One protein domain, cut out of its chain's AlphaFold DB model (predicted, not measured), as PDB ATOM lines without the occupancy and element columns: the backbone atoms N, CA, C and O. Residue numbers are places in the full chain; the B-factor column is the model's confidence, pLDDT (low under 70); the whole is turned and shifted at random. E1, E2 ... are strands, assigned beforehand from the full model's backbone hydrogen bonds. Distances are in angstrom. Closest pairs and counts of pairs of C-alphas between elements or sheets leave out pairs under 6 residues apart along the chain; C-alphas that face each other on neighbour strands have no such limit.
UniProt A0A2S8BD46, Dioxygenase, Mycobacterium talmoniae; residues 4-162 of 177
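Overview. This is residues 4 to 162 of the 177 residues of the protein "Dioxygenase" of Mycobacterium talmoniae (UniProt A0A2S8BD46). Three four-stranded sheets follow one another along the printed part like three blades of an open propeller, face to face in turn, with their first strands, E1, E5 and E9, nearest to one another. A long loop, residues 23 to 37, reaches out from the first blade. The printed part has 159 residues with no named helix and twelve named strands, E1 to E12, and each blade is an antiparallel meander, each strand the neighbour of the one before. The class is all strand, though under half of the residues, 77, are in named elements. The whole is compact, with a radius of gyration of the C-alphas of 16.9 A, and flat, spanning 55 by 51 by 22 A.

Along the chain. E1, residues 4 to 9, begins at C-alpha 4 (8.320, -0.416, -30.624). E2, residues 15 to 22, is 20.0 A long and bends by 53 degrees at residue 19. E3, residues 38 to 45, is 22.3 A long, and E4 is residues 50 to 55. E5 is residues 61 to 66, beginning at C-alpha 61 (5.215, -1.947, -19.309), E6 is 77 to 82, E7 is 85 to 90 and E8 is 95 to 100. E9 is residues 114 to 117. E10, residues 128 to 136, is the longest strand by residues and 24.7 A long. E11, residues 141 to 148, is 22.6 A long. E12, residues 158 to 161, ends at C-alpha 161 (-13.813, 14.586, -16.732).

Arrangement. The three sheets make a stack of sheets, face to face in turn. In the first, order E1 E2 E3 E4, N 8 and O 17 are within hydrogen-bond range at 2.9 A, N 18 and O 42 at 2.8 A, and N 43 and O 52 at 2.9 A. It faces the second sheet with 40 pairs of C-alphas within 10 A; the closest C-alphas of E1 and E5, Ala 5 and Pro 64, are 4.9 A apart. In the second, order E5 E6 E7 E8, strongly twisted, N 65 and O 79 stand at 2.7 A, N 80 and O 87 at 2.8 A, and N 88 and O 97 at 2.9 A. It faces the third with 20 pairs; the closest C-alphas of E5 and E9, Arg 65 and Ile 114, are 6.6 A apart. In the third, order E9 E10 E11 E12, N 116 and O 129 stand at 2.8 A, N 130 and O 147 at 2.9 A, and N 144 and O 160 at 2.9 A. Residues 109 to 110 pair antiparallel with residues 134 to 135 of E10. E4 and E8 are apart, as are E8 and E12.

Size, cuts and confidence. The two C-alphas farthest apart, those of Arg 47 and Arg 139, are 56.0 A from each other. The printed part has no cut. The links E2 to E3 and E8 to E9 are long. The mean pLDDT of the printed part is 93.3, and residues 103 to 108 are under 70.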
ATOM      1  N   LEU A   4       7.071  -1.169 -30.587       96.38
ATOM      2  CA  LEU A   4       8.320  -0.416 -30.624       96.38
ATOM      3  C   LEU A   4       8.078   0.956 -29.999       96.38
ATOM      4  O   LEU A   4       7.093   1.603 -30.334       96.38
ATOM      5  N   ALA A   5       9.009   1.420 -29.169       97.19
ATOM      6  CA  ALA A   5       9.065   2.824 -28.780       97.19
ATOM      7  C   ALA A   5       9.633   3.671 -29.929       97.19
ATOM      8  O   ALA A   5       9.061   4.693 -30.289       97.19
ATOM      9  N   ASN A   6      10.762   3.240 -30.508       97.94
ATOM     10  CA  ASN A   6      11.415   3.917 -31.629       97.94
ATOM     11  C   ASN A   6      12.487   3.025 -32.284       97.94
ATOM     12  O   ASN A   6      12.923   2.023 -31.706       97.94
ATOM     13  N   ALA A   7      12.947   3.421 -33.470       98.12
ATOM     14  CA  ALA A   7      14.135   2.880 -34.121       98.12
ATOM     15  C   ALA A   7      14.888   3.986 -34.868       98.12
ATOM     16  O   ALA A   7      14.261   4.902 -35.387       98.12
ATOM     17  N   TYR A   8      16.216   3.912 -34.931       98.25
ATOM     18  CA  TYR A   8      17.050   4.908 -35.613       98.25
ATOM     19  C   TYR A   8      18.422   4.339 -35.993       98.25
ATOM     20  O   TYR A   8      18.874   3.342 -35.420       98.25
ATOM     21  N   ASP A   9      19.098   4.989 -36.940       98.25
ATOM     22  CA  ASP A   9      20.481   4.663 -37.300       98.25
ATOM     23  C   ASP A   9      21.433   5.018 -36.152       98.25
ATOM     24  O   ASP A   9      21.393   6.116 -35.590       98.25
ATOM     25  N   GLY A  10      22.314   4.089 -35.797       95.38
ATOM     26  CA  GLY A  10      23.336   4.313 -34.788       95.38
ATOM     27  C   GLY A  10      24.309   5.425 -35.201       95.38
ATOM     28  O   GLY A  10      24.562   5.628 -36.388       95.38
ATOM     29  N   PRO A  11      24.910   6.138 -34.232       90.06
ATOM     30  CA  PRO A  11      25.804   7.267 -34.513       90.06
ATOM     31  C   PRO A  11      27.090   6.865 -35.255       90.06
ATOM     32  O   PRO A  11      27.778   7.721 -35.801       90.06
ATOM     33  N   ASP A  12      27.418   5.573 -35.272       91.69
ATOM     34  CA  ASP A  12      28.514   5.000 -36.059       91.69
ATOM     35  C   ASP A  12      28.186   4.834 -37.552       91.69
ATOM     36  O   ASP A  12      29.099   4.601 -38.340       91.69
ATOM     37  N   GLY A  13      26.913   4.949 -37.952       94.31
ATOM     38  CA  GLY A  13      26.453   4.705 -39.323       94.31
ATOM     39  C   GLY A  13      26.523   3.236 -39.758       94.31
ATOM     40  O   GLY A  13      26.317   2.931 -40.930       94.31
ATOM     41  N   GLU A  14      26.818   2.319 -38.835       96.94
ATOM     42  CA  GLU A  14      27.016   0.889 -39.099       96.94
ATOM     43  C   GLU A  14      26.098   0.019 -38.227       96.94
ATOM     44  O   GLU A  14      26.244  -1.206 -38.177       96.94
ATOM     45  N   SER A  15      25.141   0.634 -37.532       98.19
ATOM     46  CA  SER A  15      24.179  -0.061 -36.687       98.19
ATOM     47  C   SER A  15      22.773   0.520 -36.775       98.19
ATOM     48  O   SER A  15      22.588   1.674 -37.142       98.19
ATOM     49  N   ILE A  16      21.777  -0.288 -36.411       98.38
ATOM     50  CA  ILE A  16      20.395   0.151 -36.185       98.38
ATOM     51  C   ILE A  16      20.082  -0.078 -34.709       98.38
ATOM     52  O   ILE A  16      20.313  -1.170 -34.182       98.38
ATOM     53  N   VAL A  17      19.551   0.939 -34.038       98.25
ATOM     54  CA  VAL A  17      19.093   0.849 -32.651       98.25
ATOM     55  C   VAL A  17      17.574   0.779 -32.630       98.25
ATOM     56  O   VAL A  17      16.910   1.590 -33.265       98.25
ATOM     57  N   LEU A  18      17.022  -0.183 -31.893       98.19
ATOM     58  CA  LEU A  18      15.590  -0.323 -31.642       98.19
ATOM     59  C   LEU A  18      15.338  -0.268 -30.138       98.19
ATOM     60  O   LEU A  18      16.078  -0.872 -29.358       98.19
ATOM     61  N   GLN A  19      14.263   0.398 -29.738       98.00
ATOM     62  CA  GLN A  19      13.703   0.310 -28.393       98.00
ATOM     63  C   GLN A  19      12.355  -0.400 -28.483       98.00
ATOM     64  O   GLN A  19      11.455   0.065 -29.178       98.00
ATOM     65  N   VAL A  20      12.233  -1.552 -27.827       98.06
ATOM     66  CA  VAL A  20      11.118  -2.492 -28.013       98.06
ATOM     67  C   VAL A  20      10.525  -2.929 -26.684       98.06
ATOM     68  O   VAL A  20      11.246  -3.057 -25.694       98.06
ATOM     69  N   ILE A  21       9.233  -3.249 -26.691       97.75
ATOM     70  CA  ILE A  21       8.593  -4.000 -25.615       97.75
ATOM     71  C   ILE A  21       8.700  -5.491 -25.918       97.75
ATOM     72  O   ILE A  21       8.226  -6.000 -26.948       97.75
ATOM     73  N   ARG A  22       9.383  -6.211 -25.029       96.44
ATOM     74  CA  ARG A  22       9.685  -7.630 -25.200       96.44
ATOM     75  C   ARG A  22       9.042  -8.444 -24.088       96.44
ATOM     76  O   ARG A  22       9.392  -8.307 -22.924       96.44
ATOM     77  N   TYR A  23       8.201  -9.379 -24.508       95.44
ATOM     78  CA  TYR A  23       7.782 -10.515 -23.702       95.44
ATOM     79  C   TYR A  23       8.865 -11.598 -23.772       95.44
ATOM     80  O   TYR A  23       9.365 -11.861 -24.878       95.44
ATOM     81  N   PRO A  24       9.228 -12.236 -22.646       92.31
ATOM     82  CA  PRO A  24      10.079 -13.423 -22.640       92.31
ATOM     83  C   PRO A  24       9.537 -14.511 -23.568       92.31
ATOM     84  O   PRO A  24      10.275 -15.029 -24.407       92.31
ATOM     85  N   GLU A  25       8.241 -14.795 -23.450       90.19
ATOM     86  CA  GLU A  25       7.511 -15.772 -24.242       90.19
ATOM     87  C   GLU A  25       6.006 -15.495 -24.144       90.19
ATOM     88  O   GLU A  25       5.540 -15.026 -23.113       90.19
ATOM     89  N   LEU A  26       5.250 -15.775 -25.205       90.31
ATOM     90  CA  LEU A  26       3.789 -15.742 -25.190       90.31
ATOM     91  C   LEU A  26       3.238 -16.872 -26.051       90.31
ATOM     92  O   LEU A  26       3.834 -17.227 -27.071       90.31
ATOM     93  N   TRP A  27       2.070 -17.380 -25.658       89.62
ATOM     94  CA  TRP A  27       1.231 -18.280 -26.454       89.62
ATOM     95  C   TRP A  27       1.897 -19.573 -26.922       89.62
ATOM     96  O   TRP A  27       1.510 -20.142 -27.947       89.62
ATOM     97  N   ARG A  28       2.898 -20.058 -26.179       87.50
ATOM     98  CA  ARG A  28       3.406 -21.418 -26.383       87.50
ATOM     99  C   ARG A  28       2.335 -22.441 -26.010       87.50
ATOM    100  O   ARG A  28       2.082 -23.351 -26.795       87.50
ATOM    101  N   ASP A  29       1.698 -22.239 -24.856       88.31
ATOM    102  CA  ASP A  29       0.776 -23.208 -24.254       88.31
ATOM    103  C   ASP A  29      -0.662 -22.672 -24.073       88.31
ATOM    104  O   ASP A  29      -1.589 -23.460 -23.880       88.31
ATOM    105  N   ASP A  30      -0.884 -21.356 -24.183       88.06
ATOM    106  CA  ASP A  30      -2.199 -20.712 -24.031       88.06
ATOM    107  C   ASP A  30      -2.417 -19.522 -24.998       88.06
ATOM    108  O   ASP A  30      -1.764 -19.409 -26.035       88.06
ATOM    109  N   ARG A  31      -3.408 -18.665 -24.708       84.94
ATOM    110  CA  ARG A  31      -3.694 -17.415 -25.441       84.94
ATOM    111  C   ARG A  31      -3.818 -16.203 -24.511       84.94
ATOM    112  O   ARG A  31      -4.495 -15.239 -24.869       84.94
ATOM    113  N   THR A  32      -3.255 -16.270 -23.305       83.94
ATOM    114  CA  THR A  32      -3.349 -15.172 -22.334       83.94
ATOM    115  C   THR A  32      -2.168 -14.214 -22.487       83.94
ATOM    116  O   THR A  32      -1.272 -14.421 -23.306       83.94
ATOM    117  N   PHE A  33      -2.208 -13.113 -21.746       80.81
ATOM    118  CA  PHE A  33      -1.114 -12.148 -21.644       80.81
ATOM    119  C   PHE A  33      -0.579 -12.112 -20.207       80.81
ATOM    120  O   PHE A  33      -0.165 -11.065 -19.723       80.81
ATOM    121  N   ASP A  34      -0.579 -13.256 -19.516       82.75
ATOM    122  CA  ASP A  34      -0.161 -13.365 -18.108       82.75
ATOM    123  C   ASP A  34       1.373 -13.352 -17.955       82.75
ATOM    124  O   ASP A  34       1.954 -14.036 -17.116       82.75
ATOM    125  N   THR A  35       2.059 -12.613 -18.824       88.06
ATOM    126  CA  THR A  35       3.510 -12.466 -18.840       88.06
ATOM    127  C   THR A  35       3.850 -11.001 -19.003       88.06
ATOM    128  O   THR A  35       3.439 -10.364 -19.971       88.06
ATOM    129  N   ASP A  36       4.660 -10.498 -18.080       92.25
ATOM    130  CA  ASP A  36       5.120  -9.122 -18.122       92.25
ATOM    131  C   ASP A  36       6.076  -8.906 -19.295       92.25
ATOM    132  O   ASP A  36       7.023  -9.672 -19.522       92.25
ATOM    133  N   ALA A  37       5.842  -7.828 -20.035       95.50
ATOM    134  CA  ALA A  37       6.810  -7.311 -20.978       95.50
ATOM    135  C   ALA A  37       7.591  -6.161 -20.367       95.50
ATOM    136  O   ALA A  37       7.062  -5.372 -19.589       95.50
ATOM    137  N   THR A  38       8.855  -6.051 -20.752       97.56
ATOM    138  CA  THR A  38       9.728  -4.974 -20.289       97.56
ATOM    139  C   THR A  38      10.324  -4.217 -21.468       97.56
ATOM    140  O   THR A  38      10.243  -4.661 -22.623       97.56
ATOM    141  N   LEU A  39      10.909  -3.050 -21.194       98.31
ATOM    142  CA  LEU A  39      11.581  -2.236 -22.202       98.31
ATOM    143  C   LEU A  39      12.997  -2.763 -22.471       98.31
ATOM    144  O   LEU A  39      13.811  -2.922 -21.560       98.31
ATOM    145  N   TRP A  40      13.316  -2.980 -23.744       98.31
ATOM    146  CA  TRP A  40      14.621  -3.446 -24.209       98.31
ATOM    147  C   TRP A  40      15.194  -2.520 -25.272       98.31
ATOM    148  O   TRP A  40      14.466  -1.933 -26.070       98.31
ATOM    149  N   ARG A  41      16.524  -2.464 -25.336       98.06
ATOM    150  CA  ARG A  41      17.286  -1.895 -26.445       98.06
ATOM    151  C   ARG A  41      17.947  -3.010 -27.231       98.06
ATOM    152  O   ARG A  41      18.691  -3.809 -26.662       98.06
ATOM    153  N   TRP A  42      17.723  -3.034 -28.535       98.12
ATOM    154  CA  TRP A  42      18.456  -3.889 -29.459       98.12
ATOM    155  C   TRP A  42      19.372  -3.028 -30.319       98.12
ATOM    156  O   TRP A  42      18.934  -2.019 -30.864       98.12
ATOM    157  N   ARG A  43      20.639  -3.424 -30.450       98.12
ATOM    158  CA  ARG A  43      21.579  -2.833 -31.405       98.12
ATOM    159  C   ARG A  43      21.950  -3.893 -32.432       98.12
ATOM    160  O   ARG A  43      22.593  -4.885 -32.092       98.12
ATOM    161  N   ILE A  44      21.518  -3.677 -33.665       98.44
ATOM    162  CA  ILE A  44      21.820  -4.523 -34.815       98.44
ATOM    163  C   ILE A  44      23.087  -3.975 -35.457       98.44
ATOM    164  O   ILE A  44      23.096  -2.837 -35.911       98.44
ATOM    165  N   ASP A  45      24.152  -4.763 -35.485       98.25
ATOM    166  CA  ASP A  45      25.406  -4.416 -36.147       98.25
ATOM    167  C   ASP A  45      25.354  -4.870 -37.611       98.25
ATOM    168  O   ASP A  45      25.255  -6.065 -37.905       98.25
ATOM    169  N   LEU A  46      25.406  -3.917 -38.542       98.00
ATOM    170  CA  LEU A  46      25.197  -4.182 -39.968       98.00
ATOM    171  C   LEU A  46      26.402  -4.850 -40.637       98.00
ATOM    172  O   LEU A  46      26.263  -5.443 -41.705       98.00
ATOM    173  N   ARG A  47      27.584  -4.787 -40.017       97.50
ATOM    174  CA  ARG A  47      28.811  -5.399 -40.547       97.50
ATOM    175  C   ARG A  47      28.889  -6.877 -40.234       97.50
ATOM    176  O   ARG A  47      29.337  -7.666 -41.059       97.50
ATOM    177  N   THR A  48      28.502  -7.229 -39.017       97.56
ATOM    178  CA  THR A  48      28.580  -8.597 -38.499       97.56
ATOM    179  C   THR A  48      27.256  -9.342 -38.622       97.56
ATOM    180  O   THR A  48      27.247 -10.567 -38.528       97.56
ATOM    181  N   GLY A  49      26.142  -8.629 -38.822       97.25
ATOM    182  CA  GLY A  49      24.794  -9.200 -38.810       97.25
ATOM    183  C   GLY A  49      24.355  -9.673 -37.421       97.25
ATOM    184  O   GLY A  49      23.464 -10.514 -37.315       97.25
ATOM    185  N   THR A  50      24.996  -9.187 -36.355       98.19
ATOM    186  CA  THR A  50      24.714  -9.603 -34.975       98.19
ATOM    187  C   THR A  50      23.778  -8.626 -34.270       98.19
ATOM    188  O   THR A  50      23.709  -7.447 -34.617       98.19
ATOM    189  N   VAL A  51      23.048  -9.115 -33.264       98.31
ATOM    190  CA  VAL A  51      22.136  -8.299 -32.451       98.31
ATOM    191  C   VAL A  51      22.556  -8.374 -30.991       98.31
ATOM    192  O   VAL A  51      22.552  -9.447 -30.388       98.31
ATOM    193  N   GLN A  52      22.882  -7.224 -30.411       98.12
ATOM    194  CA  GLN A  52      23.066  -7.065 -28.971       98.12
ATOM    195  C   GLN A  52      21.734  -6.655 -28.347       98.12
ATOM    196  O   GLN A  52      21.060  -5.773 -28.876       98.12
ATOM    197  N   GLN A  53      21.353  -7.284 -27.237       97.81
ATOM    198  CA  GLN A  53      20.098  -7.007 -26.538       97.81
ATOM    199  C   GLN A  53      20.391  -6.603 -25.093       97.81
ATOM    200  O   GLN A  53      21.076  -7.333 -24.379       97.81
ATOM    201  N   THR A  54      19.833  -5.477 -24.663       97.81
ATOM    202  CA  THR A  54      19.982  -4.944 -23.307       97.81
ATOM    203  C   THR A  54      18.605  -4.627 -22.749       97.81
ATOM    204  O   THR A  54      17.894  -3.795 -23.311       97.81
ATOM    205  N   GLN A  55      18.220  -5.271 -21.651       97.69
ATOM    206  CA  GLN A  55      17.034  -4.872 -20.901       97.69
ATOM    207  C   GLN A  55      17.311  -3.526 -20.230       97.69
ATOM    208  O   GLN A  55      18.363  -3.354 -19.617       97.69
ATOM    209  N   LEU A  56      16.412  -2.560 -20.405       97.75
ATOM    210  CA  LEU A  56      16.591  -1.211 -19.865       97.75
ATOM    211  C   LEU A  56      15.952  -1.045 -18.486       97.75
ATOM    212  O   LEU A  56      16.371  -0.170 -17.738       97.75
ATOM    213  N   ASP A  57      14.947  -1.859 -18.166       96.81
ATOM    214  CA  ASP A  57      14.204  -1.792 -16.910       96.81
ATOM    215  C   ASP A  57      13.480  -3.117 -16.629       96.81
ATOM    216  O   ASP A  57      13.233  -3.893 -17.554       96.81
ATOM    217  N   ASP A  58      13.120  -3.362 -15.372       96.06
ATOM    218  CA  ASP A  58      12.442  -4.583 -14.915       96.06
ATOM    219  C   ASP A  58      10.927  -4.413 -14.725       96.06
ATOM    220  O   ASP A  58      10.219  -5.399 -14.527       96.06
ATOM    221  N   ARG A  59      10.403  -3.185 -14.782       96.12
ATOM    222  CA  ARG A  59       8.966  -2.927 -14.638       96.12
ATOM    223  C   ARG A  59       8.190  -3.437 -15.843       96.12
ATOM    224  O   ARG A  59       8.574  -3.192 -16.988       96.12
ATOM    225  N   ALA A  60       7.057  -4.068 -15.551       95.12
ATOM    226  CA  ALA A  60       6.065  -4.458 -16.537       95.12
ATOM    227  C   ALA A  60       5.485  -3.209 -17.211       95.12
ATOM    228  O   ALA A  60       4.886  -2.363 -16.538       95.12
ATOM    229  N   VAL A  61       5.685  -3.088 -18.523       96.56
ATOM    230  CA  VAL A  61       5.215  -1.947 -19.309       96.56
ATOM    231  C   VAL A  61       4.757  -2.333 -20.712       96.56
ATOM    232  O   VAL A  61       5.258  -3.283 -21.309       96.56
ATOM    233  N   GLU A  62       3.840  -1.541 -21.262       96.00
ATOM    234  CA  GLU A  62       3.367  -1.633 -22.646       96.00
ATOM    235  C   GLU A  62       3.013  -0.255 -23.227       96.00
ATOM    236  O   GLU A  62       3.064   0.757 -22.530       96.00
ATOM    237  N   PHE A  63       2.660  -0.216 -24.515       97.06
ATOM    238  CA  PHE A  63       2.248   0.992 -25.243       97.06
ATOM    239  C   PHE A  63       3.264   2.142 -25.126       97.06
ATOM    240  O   PHE A  63       2.927   3.229 -24.647       97.06
ATOM    241  N   PRO A  64       4.532   1.919 -25.522       98.06
ATOM    242  CA  PRO A  64       5.541   2.953 -25.448       98.06
ATOM    243  C   PRO A  64       5.265   4.043 -26.487       98.06
ATOM    244  O   PRO A  64       4.938   3.766 -27.641       98.06
ATOM    245  N   ARG A  65       5.481   5.289 -26.094       98.12
ATOM    246  CA  ARG A  65       5.387   6.474 -26.936       98.12
ATOM    247  C   ARG A  65       6.592   7.363 -26.707       98.12
ATOM    248  O   ARG A  65       7.161   7.402 -25.621       98.12
ATOM    249  N   ILE A  66       6.981   8.071 -27.750       98.25
ATOM    250  CA  ILE A  66       8.012   9.105 -27.720       98.25
ATOM    251  C   ILE A  66       7.379  10.424 -28.161       98.25
ATOM    252  O   ILE A  66       6.197  10.477 -28.504       98.25
ATOM    253  N   ASP A  67       8.175  11.483 -28.200       97.38
ATOM    254  CA  ASP A  67       7.846  12.624 -29.042       97.38
ATOM    255  C   ASP A  67       7.872  12.199 -30.521       97.38
ATOM    256  O   ASP A  67       8.930  11.861 -31.055       97.38
ATOM    257  N   ASP A  68       6.722  12.228 -31.199       95.44
ATOM    258  CA  ASP A  68       6.591  11.769 -32.588       95.44
ATOM    259  C   ASP A  68       7.493  12.560 -33.567       95.44
ATOM    260  O   ASP A  68       7.878  12.036 -34.616       95.44
ATOM    261  N   ARG A  69       7.945  13.777 -33.205       94.69
ATOM    262  CA  ARG A  69       8.962  14.545 -33.965       94.69
ATOM    263  C   ARG A  69      10.329  13.845 -34.009       94.69
ATOM    264  O   ARG A  69      11.163  14.166 -34.860       94.69
ATOM    265  N   ARG A  70      10.574  12.902 -33.092       96.38
ATOM    266  CA  ARG A  70      11.786  12.075 -32.981       96.38
ATOM    267  C   ARG A  70      11.646  10.690 -33.611       96.38
ATOM    268  O   ARG A  70      12.592   9.910 -33.544       96.38
ATOM    269  N   SER A  71      10.521  10.370 -34.245       96.38
ATOM    270  CA  SER A  71      10.369   9.091 -34.943       96.38
ATOM    271  C   SER A  71      11.480   8.896 -35.983       96.38
ATOM    272  O   SER A  71      11.762   9.790 -36.787       96.38
ATOM    273  N   GLY A  72      12.174   7.756 -35.932       97.25
ATOM    274  CA  GLY A  72      13.317   7.487 -36.813       97.25
ATOM    275  C   GLY A  72      14.644   8.117 -36.364       97.25
ATOM    276  O   GLY A  72      15.656   7.967 -37.048       97.25
ATOM    277  N   ARG A  73      14.664   8.859 -35.250       96.69
ATOM    278  CA  ARG A  73      15.828   9.597 -34.725       96.69
ATOM    279  C   ARG A  73      16.037   9.282 -33.243       96.69
ATOM    280  O   ARG A  73      15.105   8.816 -32.600       96.69
ATOM    281  N   PRO A  74      17.215   9.554 -32.658       96.50
ATOM    282  CA  PRO A  74      17.376   9.441 -31.214       96.50
ATOM    283  C   PRO A  74      16.322  10.284 -30.476       96.50
ATOM    284  O   PRO A  74      16.214  11.487 -30.711       96.50
ATOM    285  N   ALA A  75      15.552   9.627 -29.611       97.44
ATOM    286  CA  ALA A  75      14.665  10.256 -28.641       97.44
ATOM    287  C   ALA A  75      15.291  10.097 -27.257       97.44
ATOM    288  O   ALA A  75      15.812   9.024 -26.926       97.44
ATOM    289  N   ARG A  76      15.238  11.151 -26.451       97.56
ATOM    290  CA  ARG A  76      15.714  11.107 -25.073       97.56
ATOM    291  C   ARG A  76      14.680  10.487 -24.146       97.56
ATOM    292  O   ARG A  76      15.071   9.741 -23.250       97.56
ATOM    293  N   TYR A  77      13.394  10.765 -24.353       98.56
ATOM    294  CA  TYR A  77      12.339  10.226 -23.497       98.56
ATOM    295  C   TYR A  77      11.438   9.235 -24.228       98.56
ATOM    296  O   TYR A  77      11.028   9.466 -25.363       98.56
ATOM    297  N   ALA A  78      11.085   8.151 -23.537       98.44
ATOM    298  CA  ALA A  78       9.975   7.278 -23.903       98.44
ATOM    299  C   ALA A  78       9.042   7.117 -22.702       98.44
ATOM    300  O   ALA A  78       9.517   6.942 -21.582       98.44
ATOM    301  N   VAL A  79       7.732   7.156 -22.924       98.56
ATOM    302  CA  VAL A  79       6.706   6.937 -21.901       98.56
ATOM    303  C   VAL A  79       5.915   5.685 -22.227       98.56
ATOM    304  O   VAL A  79       5.505   5.507 -23.363       98.56
ATOM    305  N   ALA A  80       5.695   4.823 -21.244       98.12
ATOM    306  CA  ALA A  80       4.923   3.596 -21.389       98.12
ATOM    307  C   ALA A  80       3.904   3.462 -20.252       98.12
ATOM    308  O   ALA A  80       4.064   4.055 -19.182       98.12
ATOM    309  N   VAL A  81       2.860   2.674 -20.479       96.25
ATOM    310  CA  VAL A  81       1.879   2.312 -19.452       96.25
ATOM    311  C   VAL A  81       2.491   1.240 -18.560       96.25
ATOM    312  O   VAL A  81       2.922   0.206 -19.062       96.25
ATOM    313  N   GLY A  82       2.528   1.482 -17.252       93.81
ATOM    314  CA  GLY A  82       2.915   0.505 -16.234       93.81
ATOM    315  C   GLY A  82       1.741   0.113 -15.335       93.81
ATOM    316  O   GLY A  82       0.628   0.620 -15.467       93.81
ATOM    317  N   SER A  83       1.987  -0.774 -14.371       88.56
ATOM    318  CA  SER A  83       0.936  -1.346 -13.511       88.56
ATOM    319  C   SER A  83       0.171  -0.328 -12.650       88.56
ATOM    320  O   SER A  83      -0.954  -0.605 -12.231       88.56
ATOM    321  N   HIS A  84       0.774   0.822 -12.334       85.94
ATOM    322  CA  HIS A  84       0.215   1.816 -11.403       85.94
ATOM    323  C   HIS A  84       0.082   3.225 -12.003       85.94
ATOM    324  O   HIS A  84      -0.311   4.168 -11.310       85.94
ATOM    325  N   GLY A  85       0.388   3.378 -13.292       93.06
ATOM    326  CA  GLY A  85       0.371   4.666 -13.968       93.06
ATOM    327  C   GLY A  85       1.268   4.680 -15.196       93.06
ATOM    328  O   GLY A  85       1.364   3.685 -15.912       93.06
ATOM    329  N   LEU A  86       1.918   5.814 -15.447       96.88
ATOM    330  CA  LEU A  86       2.834   5.977 -16.571       96.88
ATOM    331  C   LEU A  86       4.276   5.959 -16.097       96.88
ATOM    332  O   LEU A  86       4.628   6.540 -15.072       96.88
ATOM    333  N   VAL A  87       5.125   5.346 -16.901       98.06
ATOM    334  CA  VAL A  87       6.562   5.287 -16.697       98.06
ATOM    335  C   VAL A  87       7.239   6.108 -17.774       98.06
ATOM    336  O   VAL A  87       7.059   5.806 -18.948       98.06
ATOM    337  N   ARG A  88       8.075   7.076 -17.394       98.50
ATOM    338  CA  ARG A  88       8.966   7.776 -18.324       98.50
ATOM    339  C   ARG A  88      10.392   7.293 -18.155       98.50
ATOM    340  O   ARG A  88      10.941   7.361 -17.063       98.50
ATOM    341  N   TYR A  89      11.014   6.891 -19.249       98.62
ATOM    342  CA  TYR A  89      12.420   6.530 -19.333       98.62
ATOM    343  C   TYR A  89      13.231   7.701 -19.892       98.62
ATOM    344  O   TYR A  89      12.894   8.210 -20.957       98.62
ATOM    345  N   ASP A  90      14.313   8.096 -19.217       98.12
ATOM    346  CA  ASP A  90      15.394   8.897 -19.807       98.12
ATOM    347  C   ASP A  90      16.403   7.915 -20.428       98.12
ATOM    348  O   ASP A  90      17.217   7.290 -19.742       98.12
ATOM    349  N   LEU A  91      16.300   7.731 -21.743       97.25
ATOM    350  CA  LEU A  91      17.039   6.731 -22.517       97.25
ATOM    351  C   LEU A  91      18.532   7.059 -22.650       97.25
ATOM    352  O   LEU A  91      19.322   6.164 -22.977       97.25
ATOM    353  N   GLU A  92      18.919   8.308 -22.396       95.12
ATOM    354  CA  GLU A  92      20.316   8.735 -22.353       95.12
ATOM    355  C   GLU A  92      20.946   8.418 -20.999       95.12
ATOM    356  O   GLU A  92      22.067   7.912 -20.944       95.12
ATOM    357  N   ARG A  93      20.224   8.683 -19.902       96.06
ATOM    358  CA  ARG A  93      20.735   8.463 -18.540       96.06
ATOM    359  C   ARG A  93      20.519   7.055 -18.007       96.06
ATOM    360  O   ARG A  93      21.176   6.680 -17.040       96.06
ATOM    361  N   GLY A  94      19.616   6.287 -18.612       95.94
ATOM    362  CA  GLY A  94      19.222   4.973 -18.101       95.94
ATOM    363  C   GLY A  94      18.463   5.068 -16.776       95.94
ATOM    364  O   GLY A  94      18.580   4.183 -15.937       95.94
ATOM    365  N   THR A  95      17.730   6.161 -16.568       97.50
ATOM    366  CA  THR A  95      16.892   6.385 -15.383       97.50
ATOM    367  C   THR A  95      15.427   6.415 -15.780       97.50
ATOM    368  O   THR A  95      15.096   6.558 -16.959       97.50
ATOM    369  N   ALA A  96      14.538   6.329 -14.797       97.75
ATOM    370  CA  ALA A  96      13.121   6.459 -15.052       97.75
ATOM    371  C   ALA A  96      12.359   7.082 -13.888       97.75
ATOM    372  O   ALA A  96      12.700   6.869 -12.726       97.75
ATOM    373  N   ASP A  97      11.288   7.781 -14.248       96.56
ATOM    374  CA  ASP A  97      10.321   8.388 -13.345       96.56
ATOM    375  C   ASP A  97       8.957   7.707 -13.529       96.56
ATOM    376  O   ASP A  97       8.673   7.110 -14.575       96.56
ATOM    377  N   GLU A  98       8.091   7.804 -12.526       95.31
ATOM    378  CA  GLU A  98       6.730   7.270 -12.578       95.31
ATOM    379  C   GLU A  98       5.725   8.365 -12.210       95.31
ATOM    380  O   GLU A  98       5.915   9.085 -11.231       95.31
ATOM    381  N   HIS A  99       4.642   8.455 -12.979       95.81
ATOM    382  CA  HIS A  99       3.457   9.228 -12.637       95.81
ATOM    383  C   HIS A  99       2.345   8.260 -12.236       95.81
ATOM    384  O   HIS A  99       1.853   7.501 -13.073       95.81
ATOM    385  N   ARG A 100       1.933   8.285 -10.967       92.62
ATOM    386  CA  ARG A 100       0.905   7.381 -10.430       92.62
ATOM    387  C   ARG A 100      -0.454   8.067 -10.391       92.62
ATOM    388  O   ARG A 100      -0.576   9.169  -9.870       92.62
ATOM    389  N   PHE A 101      -1.496   7.397 -10.880       87.69
ATOM    390  CA  PHE A 101      -2.858   7.954 -10.895       87.69
ATOM    391  C   PHE A 101      -3.727   7.544  -9.695       87.69
ATOM    392  O   PHE A 101      -4.909   7.886  -9.645       87.69
ATOM    393  N   GLY A 102      -3.156   6.835  -8.721       73.44
ATOM    394  CA  GLY A 102      -3.805   6.436  -7.475       73.44
ATOM    395  C   GLY A 102      -2.785   6.173  -6.362       73.44
ATOM    396  O   GLY A 102      -1.580   6.151  -6.609       73.44
ATOM    397  N   GLY A 103      -3.279   6.002  -5.131       63.81
ATOM    398  CA  GLY A 103      -2.493   5.506  -3.989       63.81
ATOM    399  C   GLY A 103      -2.449   3.970  -3.952       63.81
ATOM    400  O   GLY A 103      -2.485   3.334  -4.996       63.81
ATOM    401  N   ASP A 104      -2.479   3.362  -2.762       50.34
ATOM    402  CA  ASP A 104      -2.482   1.891  -2.572       50.34
ATOM    403  C   ASP A 104      -3.809   1.182  -2.970       50.34
ATOM    404  O   ASP A 104      -4.015   0.007  -2.664       50.34
ATOM    405  N   GLY A 105      -4.754   1.899  -3.592       47.28
ATOM    406  CA  GLY A 105      -6.051   1.380  -4.058       47.28
ATOM    407  C   GLY A 105      -5.994   0.788  -5.475       47.28
ATOM    408  O   GLY A 105      -4.922   0.764  -6.077       47.28
ATOM    409  N   PRO A 106      -7.129   0.321  -6.048       47.22
ATOM    410  CA  PRO A 106      -7.141  -0.154  -7.428       47.22
ATOM    411  C   PRO A 106      -6.617   0.969  -8.332       47.22
ATOM    412  O   PRO A 106      -7.100   2.100  -8.202       47.22
ATOM    413  N   PRO A 107      -5.622   0.699  -9.191       57.09
ATOM    414  CA  PRO A 107      -4.964   1.746  -9.950       57.09
ATOM    415  C   PRO A 107      -5.989   2.496 -10.799       57.09
ATOM    416  O   PRO A 107      -6.895   1.891 -11.379       57.09
ATOM    417  N   GLY A 108      -5.816   3.815 -10.898       66.88
ATOM    418  CA  GLY A 108      -6.347   4.542 -12.040       66.88
ATOM    419  C   GLY A 108      -5.673   3.957 -13.274       66.88
ATOM    420  O   GLY A 108      -4.497   4.224 -13.512       66.88
ATOM    421  N   ALA A 109      -6.367   3.071 -13.984       84.19
ATOM    422  CA  ALA A 109      -5.775   2.335 -15.087       84.19
ATOM    423  C   ALA A 109      -5.627   3.294 -16.273       84.19
ATOM    424  O   ALA A 109      -6.621   3.832 -16.772       84.19
ATOM    425  N   ALA A 110      -4.381   3.556 -16.655       91.94
ATOM    426  CA  ALA A 110      -4.042   4.466 -17.735       91.94
ATOM    427  C   ALA A 110      -4.092   3.750 -19.086       91.94
ATOM    428  O   ALA A 110      -3.650   2.608 -19.199       91.94
ATOM    429  N   ASP A 111      -4.585   4.445 -20.103       93.88
ATOM    430  CA  ASP A 111      -4.388   4.081 -21.504       93.88
ATOM    431  C   ASP A 111      -3.071   4.670 -22.041       93.88
ATOM    432  O   ASP A 111      -2.395   5.456 -21.364       93.88
ATOM    433  N   GLU A 112      -2.717   4.301 -23.278       96.75
ATOM    434  CA  GLU A 112      -1.564   4.835 -24.015       96.75
ATOM    435  C   GLU A 112      -1.457   6.366 -23.875       96.75
ATOM    436  O   GLU A 112      -2.419   7.104 -24.109       96.75
ATOM    437  N   ALA A 113      -0.271   6.842 -23.483       96.94
ATOM    438  CA  ALA A 113      -0.008   8.260 -23.272       96.94
ATOM    439  C   ALA A 113       0.579   8.913 -24.523       96.94
ATOM    440  O   ALA A 113       1.627   8.502 -25.009       96.94
ATOM    441  N   ILE A 114      -0.049   9.979 -25.009       97.56
ATOM    442  CA  ILE A 114       0.383  10.702 -26.208       97.56
ATOM    443  C   ILE A 114       1.152  11.957 -25.808       97.56
ATOM    444  O   ILE A 114       0.645  12.761 -25.024       97.56
ATOM    445  N   PHE A 115       2.351  12.142 -26.362       97.81
ATOM    446  CA  PHE A 115       3.093  13.392 -26.212       97.81
ATOM    447  C   PHE A 115       2.535  14.470 -27.148       97.81
ATOM    448  O   PHE A 115       2.335  14.237 -28.340       97.81
ATOM    449  N   VAL A 116       2.320  15.666 -26.609       97.19
ATOM    450  CA  VAL A 116       1.883  16.853 -27.343       97.19
ATOM    451  C   VAL A 116       2.919  17.956 -27.126       97.19
ATOM    452  O   VAL A 116       3.055  18.434 -25.997       97.19
ATOM    453  N   PRO A 117       3.653  18.382 -28.167       95.44
ATOM    454  CA  PRO A 117       4.692  19.387 -28.008       95.44
ATOM    455  C   PRO A 117       4.108  20.773 -27.725       95.44
ATOM    456  O   PRO A 117       3.108  21.185 -28.320       95.44
ATOM    457  N   ALA A 118       4.786  21.537 -26.872       93.75
ATOM    458  CA  ALA A 118       4.542  22.963 -26.744       93.75
ATOM    459  C   ALA A 118       5.056  23.704 -27.992       93.75
ATOM    460  O   ALA A 118       6.093  23.371 -28.575       93.75
ATOM    461  N   GLY A 119       4.336  24.747 -28.408       85.81
ATOM    462  CA  GLY A 119       4.786  25.620 -29.491       85.81
ATOM    463  C   GLY A 119       6.097  26.336 -29.141       85.81
ATOM    464  O   GLY A 119       6.335  26.696 -27.992       85.81
ATOM    465  N   GLY A 120       6.946  26.579 -30.145       81.81
ATOM    466  CA  GLY A 120       8.150  27.409 -29.994       81.81
ATOM    467  C   GLY A 120       9.407  26.695 -29.484       81.81
ATOM    468  O   GLY A 120      10.434  27.347 -29.321       81.81
ATOM    469  N   SER A 121       9.377  25.378 -29.257       79.00
ATOM    470  CA  SER A 121      10.568  24.577 -28.918       79.00
ATOM    471  C   SER A 121      10.532  23.222 -29.646       79.00
ATOM    472  O   SER A 121      10.083  22.220 -29.091       79.00
ATOM    473  N   PRO A 122      10.942  23.178 -30.932       76.62
ATOM    474  CA  PRO A 122      10.745  22.016 -31.805       76.62
ATOM    475  C   PRO A 122      11.556  20.776 -31.401       76.62
ATOM    476  O   PRO A 122      11.186  19.672 -31.782       76.62
ATOM    477  N   ASP A 123      12.635  20.957 -30.638       87.19
ATOM    478  CA  ASP A 123      13.570  19.890 -30.263       87.19
ATOM    479  C   ASP A 123      13.575  19.564 -28.766       87.19
ATOM    480  O   ASP A 123      14.298  18.662 -28.345       87.19
ATOM    481  N   ASP A 124      12.816  20.297 -27.952       95.00
ATOM    482  CA  ASP A 124      12.754  20.037 -26.518       95.00
ATOM    483  C   ASP A 124      11.652  19.012 -26.224       95.00
ATOM    484  O   ASP A 124      10.459  19.310 -26.292       95.00
ATOM    485  N   GLU A 125      12.071  17.785 -25.916       96.44
ATOM    486  CA  GLU A 125      11.196  16.656 -25.570       96.44
ATOM    487  C   GLU A 125      10.598  16.775 -24.152       96.44
ATOM    488  O   GLU A 125       9.755  15.964 -23.771       96.44
ATOM    489  N   ALA A 126      11.023  17.763 -23.352       95.94
ATOM    490  CA  ALA A 126      10.387  18.122 -22.082       95.94
ATOM    491  C   ALA A 126       9.422  19.315 -22.219       95.94
ATOM    492  O   ALA A 126       8.642  19.569 -21.304       95.94
ATOM    493  N   ALA A 127       9.440  20.031 -23.348       96.62
ATOM    494  CA  ALA A 127       8.532  21.141 -23.612       96.62
ATOM    495  C   ALA A 127       7.228  20.625 -24.232       96.62
ATOM    496  O   ALA A 127       7.062  20.591 -25.454       96.62
ATOM    497  N   GLY A 128       6.287  20.216 -23.387       96.75
ATOM    498  CA  GLY A 128       4.997  19.713 -23.836       96.75
ATOM    499  C   GLY A 128       4.225  19.017 -22.730       96.75
ATOM    500  O   GLY A 128       4.485  19.211 -21.544       96.75
ATOM    501  N   TRP A 129       3.278  18.183 -23.139       98.25
ATOM    502  CA  TRP A 129       2.395  17.469 -22.229       98.25
ATOM    503  C   TRP A 129       2.240  16.014 -22.634       98.25
ATOM    504  O   TRP A 129       2.292  15.684 -23.816       98.25
ATOM    505  N   TYR A 130       1.974  15.157 -21.654       98.31
ATOM    506  CA  TYR A 130       1.458  13.815 -21.896       98.31
ATOM    507  C   TYR A 130      -0.039  13.783 -21.613       98.31
ATOM    508  O   TYR A 130      -0.493  14.234 -20.559       98.31
ATOM    509  N   LEU A 131      -0.802  13.252 -22.564       98.00
ATOM    510  CA  LEU A 131      -2.246  13.073 -22.471       98.00
ATOM    511  C   LEU A 131      -2.562  11.582 -22.385       98.00
ATOM    512  O   LEU A 131      -2.140  10.823 -23.252       98.00
ATOM    513  N   SER A 132      -3.331  11.166 -21.381       96.62
ATOM    514  CA  SER A 132      -3.791   9.777 -21.239       96.62
ATOM    515  C   SER A 132      -5.209   9.737 -20.676       96.62
ATOM    516  O   SER A 132      -5.571  10.544 -19.813       96.62
ATOM    517  N   TYR A 133      -6.031   8.807 -21.168       95.56
ATOM    518  CA  TYR A 133      -7.285   8.477 -20.498       95.56
ATOM    519  C   TYR A 133      -6.990   7.606 -19.281       95.56
ATOM    520  O   TYR A 133      -6.298   6.600 -19.379       95.56
ATOM    521  N   VAL A 134      -7.557   7.974 -18.137       94.56
ATOM    522  CA  VAL A 134      -7.394   7.245 -16.879       94.56
ATOM    523  C   VAL A 134      -8.765   6.821 -16.385       94.56
ATOM    524  O   VAL A 134      -9.620   7.671 -16.130       94.56
ATOM    525  N   TYR A 135      -8.986   5.513 -16.268       92.38
ATOM    526  CA  TYR A 135     -10.222   4.958 -15.725       92.38
ATOM    527  C   TYR A 135     -10.219   5.007 -14.196       92.38
ATOM    528  O   TYR A 135      -9.289   4.523 -13.556       92.38
ATOM    529  N   ASP A 136     -11.284   5.557 -13.619       89.81
ATOM    530  CA  ASP A 136     -11.539   5.572 -12.183       89.81
ATOM    531  C   ASP A 136     -12.654   4.567 -11.841       89.81
ATOM    532  O   ASP A 136     -13.834   4.824 -12.128       89.81
ATOM    533  N   PRO A 137     -12.318   3.433 -11.198       86.56
ATOM    534  CA  PRO A 137     -13.296   2.407 -10.857       86.56
ATOM    535  C   PRO A 137     -14.287   2.843  -9.770       86.56
ATOM    536  O   PRO A 137     -15.371   2.271  -9.685       86.56
ATOM    537  N   ALA A 138     -13.969   3.851  -8.948       88.00
ATOM    538  CA  ALA A 138     -14.888   4.343  -7.921       88.00
ATOM    539  C   ALA A 138     -16.032   5.171  -8.524       88.00
ATOM    540  O   ALA A 138     -17.137   5.194  -7.981       88.00
ATOM    541  N   ARG A 139     -15.773   5.849  -9.648       89.81
ATOM    542  CA  ARG A 139     -16.778   6.630 -10.389       89.81
ATOM    543  C   ARG A 139     -17.398   5.887 -11.567       89.81
ATOM    544  O   ARG A 139     -18.368   6.391 -12.128       89.81
ATOM    545  N   ASP A 140     -16.819   4.758 -11.965       90.94
ATOM    546  CA  ASP A 140     -17.093   4.086 -13.239       90.94
ATOM    547  C   ASP A 140     -17.039   5.051 -14.445       90.94
ATOM    548  O   ASP A 140     -17.873   5.061 -15.355       90.94
ATOM    549  N   ALA A 141     -16.035   5.927 -14.429       93.00
ATOM    550  CA  ALA A 141     -15.833   6.960 -15.434       93.00
ATOM    551  C   ALA A 141     -14.344   7.158 -15.702       93.00
ATOM    552  O   ALA A 141     -13.510   6.787 -14.882       93.00
ATOM    553  N   SER A 142     -14.009   7.755 -16.845       94.50
ATOM    554  CA  SER A 142     -12.620   8.089 -17.171       94.50
ATOM    555  C   SER A 142     -12.399   9.596 -17.137       94.50
ATOM    556  O   SER A 142     -13.327  10.372 -17.354       94.50
ATOM    557  N   ASP A 143     -11.161  10.019 -16.928       95.25
ATOM    558  CA  ASP A 143     -10.733  11.396 -17.159       95.25
ATOM    559  C   ASP A 143      -9.654  11.402 -18.246       95.25
ATOM    560  O   ASP A 143      -8.819  10.503 -18.281       95.25
ATOM    561  N   LEU A 144      -9.639  12.414 -19.114       97.06
ATOM    562  CA  LEU A 144      -8.440  12.736 -19.886       97.06
ATOM    563  C   LEU A 144      -7.523  13.558 -18.979       97.06
ATOM    564  O   LEU A 144      -7.871  14.677 -18.590       97.06
ATOM    565  N   VAL A 145      -6.380  12.991 -18.621       97.19
ATOM    566  CA  VAL A 145      -5.396  13.602 -17.729       97.19
ATOM    567  C   VAL A 145      -4.272  14.216 -18.553       97.19
ATOM    568  O   VAL A 145      -3.808  13.605 -19.514       97.19
ATOM    569  N   ILE A 146      -3.859  15.428 -18.182       98.31
ATOM    570  CA  ILE A 146      -2.801  16.195 -18.845       98.31
ATOM    571  C   ILE A 146      -1.663  16.390 -17.845       98.31
ATOM    572  O   ILE A 146      -1.851  17.033 -16.810       98.31
ATOM    573  N   ILE A 147      -0.496  15.832 -18.154       98.25
ATOM    574  CA  ILE A 147       0.716  15.881 -17.327       98.25
ATOM    575  C   ILE A 147       1.725  16.805 -18.003       98.25
ATOM    576  O   ILE A 147       1.918  16.712 -19.213       98.25
ATOM    577  N   ASP A 148       2.373  17.678 -17.234       97.94
ATOM    578  CA  ASP A 148       3.499  18.474 -17.725       97.94
ATOM    579  C   ASP A 148       4.715  17.568 -17.963       97.94
ATOM    580  O   ASP A 148       5.165  16.861 -17.061       97.94
ATOM    581  N   ALA A 149       5.265  17.570 -19.178       97.75
ATOM    582  CA  ALA A 149       6.451  16.778 -19.476       97.75
ATOM    583  C   ALA A 149       7.696  17.281 -18.721       97.75
ATOM    584  O   ALA A 149       8.597  16.484 -18.456       97.75
ATOM    585  N   ALA A 150       7.764  18.552 -18.319       96.44
ATOM    586  CA  ALA A 150       8.872  19.070 -17.517       96.44
ATOM    587  C   ALA A 150       8.825  18.575 -16.059       96.44
ATOM    588  O   ALA A 150       9.878  18.357 -15.457       96.44
ATOM    589  N   ASP A 151       7.626  18.322 -15.527       97.31
ATOM    590  CA  ASP A 151       7.377  17.811 -14.173       97.31
ATOM    591  C   ASP A 151       6.546  16.517 -14.210       97.31
ATOM    592  O   ASP A 151       5.430  16.429 -13.703       97.31
ATOM    593  N   PHE A 152       7.092  15.490 -14.868       97.88
ATOM    594  CA  PHE A 152       6.352  14.259 -15.168       97.88
ATOM    595  C   PHE A 152       5.805  13.545 -13.924       97.88
ATOM    596  O   PHE A 152       4.692  13.032 -13.952       97.88
ATOM    597  N   GLY A 153       6.578  13.508 -12.834       95.94
ATOM    598  CA  GLY A 153       6.156  12.891 -11.571       95.94
ATOM    599  C   GLY A 153       5.248  13.778 -10.711       95.94
ATOM    600  O   GLY A 153       4.784  13.320  -9.668       95.94
ATOM    601  N   GLY A 154       5.029  15.033 -11.110       95.31
ATOM    602  CA  GLY A 154       4.202  15.999 -10.398       95.31
ATOM    603  C   GLY A 154       2.702  15.775 -10.583       95.31
ATOM    604  O   GLY A 154       2.256  14.832 -11.233       95.31
ATOM    605  N   GLU A 155       1.898  16.665 -10.002       95.19
ATOM    606  CA  GLU A 155       0.441  16.637 -10.161       95.19
ATOM    607  C   GLU A 155       0.025  16.988 -11.601       95.19
ATOM    608  O   GLU A 155       0.623  17.874 -12.216       95.19
ATOM    609  N   PRO A 156      -1.039  16.370 -12.151       96.38
ATOM    610  CA  PRO A 156      -1.543  16.757 -13.462       96.38
ATOM    611  C   PRO A 156      -1.943  18.230 -13.525       96.38
ATOM    612  O   PRO A 156      -2.694  18.723 -12.681       96.38
ATOM    613  N   VAL A 157      -1.524  18.908 -14.591       98.19
ATOM    614  CA  VAL A 157      -1.844  20.324 -14.820       98.19
ATOM    615  C   VAL A 157      -3.307  20.539 -15.201       98.19
ATOM    616  O   VAL A 157      -3.850  21.623 -14.995       98.19
ATOM    617  N   ALA A 158      -3.969  19.510 -15.738       98.00
ATOM    618  CA  ALA A 158      -5.399  19.535 -16.010       98.00
ATOM    619  C   ALA A 158      -6.009  18.128 -16.051       98.00
ATOM    620  O   ALA A 158      -5.343  17.126 -16.315       98.00
ATOM    621  N   ARG A 159      -7.323  18.073 -15.817       96.88
ATOM    622  CA  ARG A 159      -8.148  16.868 -15.961       96.88
ATOM    623  C   ARG A 159      -9.471  17.237 -16.619       96.88
ATOM    624  O   ARG A 159     -10.214  18.063 -16.088       96.88
ATOM    625  N   VAL A 160      -9.790  16.608 -17.745       97.56
ATOM    626  CA  VAL A 160     -11.104  16.717 -18.387       97.56
ATOM    627  C   VAL A 160     -11.915  15.490 -17.998       97.56
ATOM    628  O   VAL A 160     -11.595  14.373 -18.396       97.56
ATOM    629  N   ARG A 161     -12.966  15.687 -17.202       95.94
ATOM    630  CA  ARG A 161     -13.813  14.586 -16.732       95.94
ATOM    631  C   ARG A 161     -14.724  14.089 -17.845       95.94
ATOM    632  O   ARG A 161     -15.472  14.885 -18.415       95.94
ATOM    633  N   MET A 162     -14.715  12.785 -18.110       96.12
ATOM    634  CA  MET A 162     -15.691  12.174 -19.011       96.12
ATOM    635  C   MET A 162     -16.954  11.808 -18.222       96.12
ATOM    636  O   MET A 162     -16.869  11.369 -17.075       96.12
TER     637      MET A 162